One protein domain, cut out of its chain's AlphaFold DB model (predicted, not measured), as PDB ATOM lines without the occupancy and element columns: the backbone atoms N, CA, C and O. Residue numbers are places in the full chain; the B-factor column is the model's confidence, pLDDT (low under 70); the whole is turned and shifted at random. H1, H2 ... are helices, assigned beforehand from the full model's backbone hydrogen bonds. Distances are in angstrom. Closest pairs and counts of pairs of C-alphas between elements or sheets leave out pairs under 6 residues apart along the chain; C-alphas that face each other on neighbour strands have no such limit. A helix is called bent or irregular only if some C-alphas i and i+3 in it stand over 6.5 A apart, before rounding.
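AT A GLANCE: This is residues 136 to 181 of the 203 residues of the protein "Putative 50s ribosomal protein l24" of Phaeomoniella chlamydospora (UniProt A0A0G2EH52). One long, straight helix, H1, makes most of the length of a thin rod. A short helix, H2, sits past its far end, where the printed part folds back, and the first residues, 136 to 141, make a small hook at the other end; both ends turn off to the same side of H1. The printed part has 46 residues with two named helices, H1 and then H2, and no named strand, and its class is all helix. It is extended, with a radius of gyration of the C-alphas of 18.4 A, and it spans 54 by 16 by 9 A.

IN THESE COORDINATES: The printed part begins at Ser 136, with its C-alpha at (10.165, -39.293, -2.653). H1 is residues 142 to 171, 42.6 A from first to last C-alpha, from C-alpha 142 at (2.525, -30.423, -2.383) to C-alpha 171 at (25.128, -12.781, 29.100). H2 is residues 176 to 181, 9.7 A from first to last C-alpha, and it ends with C-alpha 181 at (36.729, -14.151, 24.975).

HOW THE PARTS SIT: H1 is not bent, and residues 149 to 170 of it stand free. A tight link of 4 residues, 172 to 175, joins H1 to H2. The two helices are apart, but only just: their closest C-alphas are 8.2 A apart. Residues 172 to 178, of which 176 to 178 belong to H2, stand free too. In H1 every O i to N i+4 pair is within hydrogen-bond range; in H2 0 of 2 are, beside 1 of 3 O i to N i+3 pairs.

THE WHOLE: The two C-alphas farthest apart, those of Thr 137 and Pro 176, are 54.2 A apart. The printed part has no cut. The mean pLDDT of the printed part is 74.7; residues 136 to 140, 144, 148 and 179 are under 70.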
ATOM      1  N   SER A 136      10.701 -39.699  -1.355       56.69
ATOM      2  CA  SER A 136      10.165 -39.293  -2.653       56.69
ATOM      3  C   SER A 136       8.639 -39.292  -2.803       56.69
ATOM      4  O   SER A 136       8.137 -38.521  -3.601       56.69
ATOM      5  N   THR A 137       7.886 -40.176  -2.141       61.69
ATOM      6  CA  THR A 137       6.415 -40.222  -2.245       61.69
ATOM      7  C   THR A 137       5.780 -39.164  -1.354       61.69
ATOM      8  O   THR A 137       4.939 -38.407  -1.820       61.69
ATOM      9  N   ALA A 138       6.231 -39.063  -0.102       55.50
ATOM     10  CA  ALA A 138       5.761 -38.042   0.829       55.50
ATOM     11  C   ALA A 138       6.167 -36.635   0.358       55.50
ATOM     12  O   ALA A 138       5.358 -35.716   0.321       55.50
ATOM     13  N   TRP A 139       7.402 -36.502  -0.129       59.41
ATOM     14  CA  TRP A 139       7.925 -35.305  -0.773       59.41
ATOM     15  C   TRP A 139       7.451 -35.157  -2.219       59.41
ATOM     16  O   TRP A 139       8.080 -34.416  -2.945       59.41
ATOM     17  N   LYS A 140       6.416 -35.835  -2.718       66.81
ATOM     18  CA  LYS A 140       5.792 -35.495  -4.019       66.81
ATOM     19  C   LYS A 140       4.438 -34.811  -3.857       66.81
ATOM     20  O   LYS A 140       4.034 -34.099  -4.769       66.81
ATOM     21  N   ASP A 141       3.802 -34.948  -2.695       71.69
ATOM     22  CA  ASP A 141       2.522 -34.315  -2.385       71.69
ATOM     23  C   ASP A 141       2.723 -32.853  -1.928       71.69
ATOM     24  O   ASP A 141       3.279 -32.628  -0.848       71.69
ATOM     25  N   PRO A 142       2.255 -31.836  -2.685       78.81
ATOM     26  CA  PRO A 142       2.525 -30.423  -2.383       78.81
ATOM     27  C   PRO A 142       1.995 -29.978  -1.015       78.81
ATOM     28  O   PRO A 142       2.730 -29.404  -0.218       78.81
ATOM     29  N   LYS A 143       0.748 -30.344  -0.691       75.69
ATOM     30  CA  LYS A 143       0.111 -29.999   0.594       75.69
ATOM     31  C   LYS A 143       0.845 -30.586   1.797       75.69
ATOM     32  O   LYS A 143       0.872 -29.981   2.862       75.69
ATOM     33  N   TYR A 144       1.414 -31.780   1.640       66.56
ATOM     34  CA  TYR A 144       2.151 -32.434   2.714       66.56
ATOM     35  C   TYR A 144       3.525 -31.794   2.913       66.56
ATOM     36  O   TYR A 144       3.919 -31.547   4.050       66.56
ATOM     37  N   ARG A 145       4.227 -31.456   1.818       71.31
ATOM     38  CA  ARG A 145       5.476 -30.679   1.881       71.31
ATOM     39  C   ARG A 145       5.269 -29.383   2.661       71.31
ATOM     40  O   ARG A 145       6.035 -29.108   3.573       71.31
ATOM     41  N   GLU A 146       4.221 -28.627   2.342       75.12
ATOM     42  CA  GLU A 146       3.904 -27.366   3.021       75.12
ATOM     43  C   GLU A 146       3.662 -27.559   4.525       75.12
ATOM     44  O   GLU A 146       4.201 -26.801   5.327       75.12
ATOM     45  N   GLN A 147       2.914 -28.596   4.919       75.12
ATOM     46  CA  GLN A 147       2.661 -28.910   6.331       75.12
ATOM     47  C   GLN A 147       3.946 -29.264   7.084       75.12
ATOM     48  O   GLN A 147       4.218 -28.687   8.132       75.12
ATOM     49  N   VAL A 148       4.768 -30.161   6.530       69.38
ATOM     50  CA  VAL A 148       6.040 -30.566   7.149       69.38
ATOM     51  C   VAL A 148       7.020 -29.394   7.235       69.38
ATOM     52  O   VAL A 148       7.707 -29.245   8.244       69.38
ATOM     53  N   MET A 149       7.071 -28.542   6.207       70.75
ATOM     54  CA  MET A 149       7.910 -27.340   6.204       70.75
ATOM     55  C   MET A 149       7.421 -26.315   7.232       70.75
ATOM     56  O   MET A 149       8.242 -25.732   7.935       70.75
ATOM     57  N   ALA A 150       6.105 -26.132   7.384       73.75
ATOM     58  CA  ALA A 150       5.530 -25.256   8.404       73.75
ATOM     59  C   ALA A 150       5.808 -25.769   9.828       73.75
ATOM     60  O   ALA A 150       6.187 -24.988  10.700       73.75
ATOM     61  N   GLU A 151       5.678 -27.080  10.063       72.88
ATOM     62  CA  GLU A 151       6.043 -27.720  11.333       72.88
ATOM     63  C   GLU A 151       7.546 -27.574  11.625       72.88
ATOM     64  O   GLU A 151       7.925 -27.208  12.739       72.88
ATOM     65  N   GLN A 152       8.415 -27.787  10.626       70.50
ATOM     66  CA  GLN A 152       9.851 -27.531  10.757       70.50
ATOM     67  C   GLN A 152      10.130 -26.065  11.087       70.50
ATOM     68  O   GLN A 152      10.867 -25.798  12.027       70.50
ATOM     69  N   GLU A 153       9.527 -25.107  10.387       74.19
ATOM     70  CA  GLU A 153       9.715 -23.689  10.694       74.19
ATOM     71  C   GLU A 153       9.303 -23.332  12.122       74.19
ATOM     72  O   GLU A 153      10.016 -22.577  12.778       74.19
ATOM     73  N   GLN A 154       8.196 -23.882  12.627       82.56
ATOM     74  CA  GLN A 154       7.769 -23.663  14.012       82.56
ATOM     75  C   GLN A 154       8.785 -24.221  15.010       82.56
ATOM     76  O   GLN A 154       9.190 -23.515  15.931       82.56
ATOM     77  N   VAL A 155       9.265 -25.448  14.788       78.06
ATOM     78  CA  VAL A 155      10.309 -26.066  15.618       78.06
ATOM     79  C   VAL A 155      11.597 -25.239  15.592       78.06
ATOM     80  O   VAL A 155      12.219 -25.042  16.636       78.06
ATOM     81  N   TRP A 156      11.990 -24.723  14.425       72.00
ATOM     82  CA  TRP A 156      13.178 -23.881  14.272       72.00
ATOM     83  C   TRP A 156      13.014 -22.523  14.960       72.00
ATOM     84  O   TRP A 156      13.948 -22.071  15.617       72.00
ATOM     85  N   ARG A 157      11.829 -21.903  14.880       76.25
ATOM     86  CA  ARG A 157      11.512 -20.668  15.619       76.25
ATOM     87  C   ARG A 157      11.561 -20.891  17.124       76.25
ATOM     88  O   ARG A 157      12.220 -20.130  17.821       76.25
ATOM     89  N   GLU A 158      10.947 -21.961  17.625       80.88
ATOM     90  CA  GLU A 158      11.025 -22.306  19.046       80.88
ATOM     91  C   GLU A 158      12.466 -22.553  19.510       80.88
ATOM     92  O   GLU A 158      12.836 -22.179  20.622       80.88
ATOM     93  N   LEU A 159      13.279 -23.224  18.687       78.31
ATOM     94  CA  LEU A 159      14.699 -23.450  18.963       78.31
ATOM     95  C   LEU A 159      15.481 -22.135  18.993       78.31
ATOM     96  O   LEU A 159      16.272 -21.945  19.914       78.31
ATOM     97  N   ALA A 160      15.230 -21.229  18.047       79.81
ATOM     98  CA  ALA A 160      15.837 -19.903  18.018       79.81
ATOM     99  C   ALA A 160      15.454 -19.081  19.260       79.81
ATOM    100  O   ALA A 160      16.325 -18.530  19.923       79.81
ATOM    101  N   GLU A 161      14.180 -19.080  19.658       83.50
ATOM    102  CA  GLU A 161      13.724 -18.406  20.881       83.50
ATOM    103  C   GLU A 161      14.354 -18.999  22.150       83.50
ATOM    104  O   GLU A 161      14.719 -18.270  23.080       83.50
ATOM    105  N   LYS A 162      14.488 -20.331  22.212       80.25
ATOM    106  CA  LYS A 162      15.162 -21.027  23.318       80.25
ATOM    107  C   LYS A 162      16.650 -20.668  23.370       80.25
ATOM    108  O   LYS A 162      17.149 -20.404  24.465       80.25
ATOM    109  N   ASP A 163      17.330 -20.616  22.223       79.81
ATOM    110  CA  ASP A 163      18.733 -20.195  22.112       79.81
ATOM    111  C   ASP A 163      18.909 -18.734  22.548       79.81
ATOM    112  O   ASP A 163      19.746 -18.436  23.396       79.81
ATOM    113  N   GLU A 164      18.055 -17.822  22.073       80.81
ATOM    114  CA  GLU A 164      18.076 -16.413  22.475       80.81
ATOM    115  C   GLU A 164      17.835 -16.222  23.976       80.81
ATOM    116  O   GLU A 164      18.521 -15.428  24.626       80.81
ATOM    117  N   ARG A 165      16.873 -16.950  24.557       84.31
ATOM    118  CA  ARG A 165      16.632 -16.929  26.008       84.31
ATOM    119  C   ARG A 165      17.849 -17.409  26.785       84.31
ATOM    120  O   ARG A 165      18.226 -16.773  27.769       84.31
ATOM    121  N   PHE A 166      18.447 -18.517  26.355       80.12
ATOM    122  CA  PHE A 166      19.649 -19.062  26.973       80.12
ATOM    123  C   PHE A 166      20.814 -18.070  26.879       80.12
ATOM    124  O   PHE A 166      21.461 -17.798  27.886       80.12
ATOM    125  N   ARG A 167      21.014 -17.444  25.716       75.62
ATOM    126  CA  ARG A 167      22.033 -16.408  25.506       75.62
ATOM    127  C   ARG A 167      21.847 -15.208  26.421       75.62
ATOM    128  O   ARG A 167      22.786 -14.856  27.123       75.62
ATOM    129  N   LYS A 168      20.642 -14.638  26.498       82.50
ATOM    130  CA  LYS A 168      20.349 -13.515  27.409       82.50
ATOM    131  C   LYS A 168      20.591 -13.885  28.870       82.50
ATOM    132  O   LYS A 168      21.128 -13.084  29.631       82.50
ATOM    133  N   HIS A 169      20.212 -15.102  29.266       83.19
ATOM    134  CA  HIS A 169      20.480 -15.610  30.609       83.19
ATOM    135  C   HIS A 169      21.985 -15.710  30.889       83.19
ATOM    136  O   HIS A 169      22.448 -15.235  31.925       83.19
ATOM    137  N   VAL A 170      22.751 -16.277  29.958       80.62
ATOM    138  CA  VAL A 170      24.206 -16.423  30.065       80.62
ATOM    139  C   VAL A 170      24.897 -15.053  30.099       80.62
ATOM    140  O   VAL A 170      25.652 -14.793  31.030       80.62
ATOM    141  N   GLU A 171      24.570 -14.143  29.176       79.50
ATOM    142  CA  GLU A 171      25.128 -12.781  29.100       79.50
ATOM    143  C   GLU A 171      24.838 -11.947  30.355       79.50
ATOM    144  O   GLU A 171      25.679 -11.155  30.777       79.50
ATOM    145  N   SER A 172      23.676 -12.138  30.994       82.69
ATOM    146  CA  SER A 172      23.333 -11.443  32.245       82.69
ATOM    147  C   SER A 172      24.252 -11.796  33.419       82.69
ATOM    148  O   SER A 172      24.280 -11.080  34.418       82.69
ATOM    149  N   ARG A 173      24.993 -12.904  33.307       79.94
ATOM    150  CA  ARG A 173      25.859 -13.448  34.356       79.94
ATOM    151  C   ARG A 173      27.351 -13.282  34.055       79.94
ATOM    152  O   ARG A 173      28.163 -13.827  34.792       79.94
ATOM    153  N   TRP A 174      27.700 -12.565  32.987       80.00
ATOM    154  CA  TRP A 174      29.085 -12.368  32.563       80.00
ATOM    155  C   TRP A 174      29.776 -11.210  33.266       80.00
ATOM    156  O   TRP A 174      29.210 -10.126  33.426       80.00
ATOM    157  N   GLU A 175      31.051 -11.420  33.577       77.81
ATOM    158  CA  GLU A 175      31.967 -10.349  33.941       77.81
ATOM    159  C   GLU A 175      32.539  -9.681  32.671       77.81
ATOM    160  O   GLU A 175      32.500 -10.260  31.580       77.81
ATOM    161  N   PRO A 176      33.081  -8.449  32.753       76.94
ATOM    162  CA  PRO A 176      33.580  -7.724  31.578       76.94
ATOM    163  C   PRO A 176      34.609  -8.505  30.741       76.94
ATOM    164  O   PRO A 176      34.624  -8.372  29.521       76.94
ATOM    165  N   LYS A 177      35.414  -9.358  31.385       73.62
ATOM    166  CA  LYS A 177      36.463 -10.182  30.763       73.62
ATOM    167  C   LYS A 177      35.914 -11.352  29.927       73.62
ATOM    168  O   LYS A 177      36.539 -11.767  28.953       73.62
ATOM    169  N   ASP A 178      34.722 -11.851  30.256       73.69
ATOM    170  CA  ASP A 178      34.086 -12.962  29.535       73.69
ATOM    171  C   ASP A 178      33.568 -12.517  28.159       73.69
ATOM    172  O   ASP A 178      33.586 -13.290  27.199       73.69
ATOM    173  N   LYS A 179      33.181 -11.237  28.036       67.88
ATOM    174  CA  LYS A 179      32.708 -10.636  26.776       67.88
ATOM    175  C   LYS A 179      33.773 -10.620  25.686       67.88
ATOM    176  O   LYS A 179      33.433 -10.793  24.522       67.88
ATOM    177  N   GLU A 180      35.034 -10.417  26.056       70.62
ATOM    178  CA  GLU A 180      36.154 -10.338  25.109       70.62
ATOM    179  C   GLU A 180      36.566 -11.712  24.568       70.62
ATOM    180  O   GLU A 180      37.130 -11.800  23.480       70.62
ATOM    181  N   THR A 181      36.268 -12.789  25.304       70.00
ATOM    182  CA  THR A 181      36.729 -14.151  24.975       70.00
ATOM    183  C   THR A 181      35.648 -15.004  24.296       70.00
ATOM    184  O   THR A 181      35.935 -16.099  23.812       70.00
TER     185      THR A 181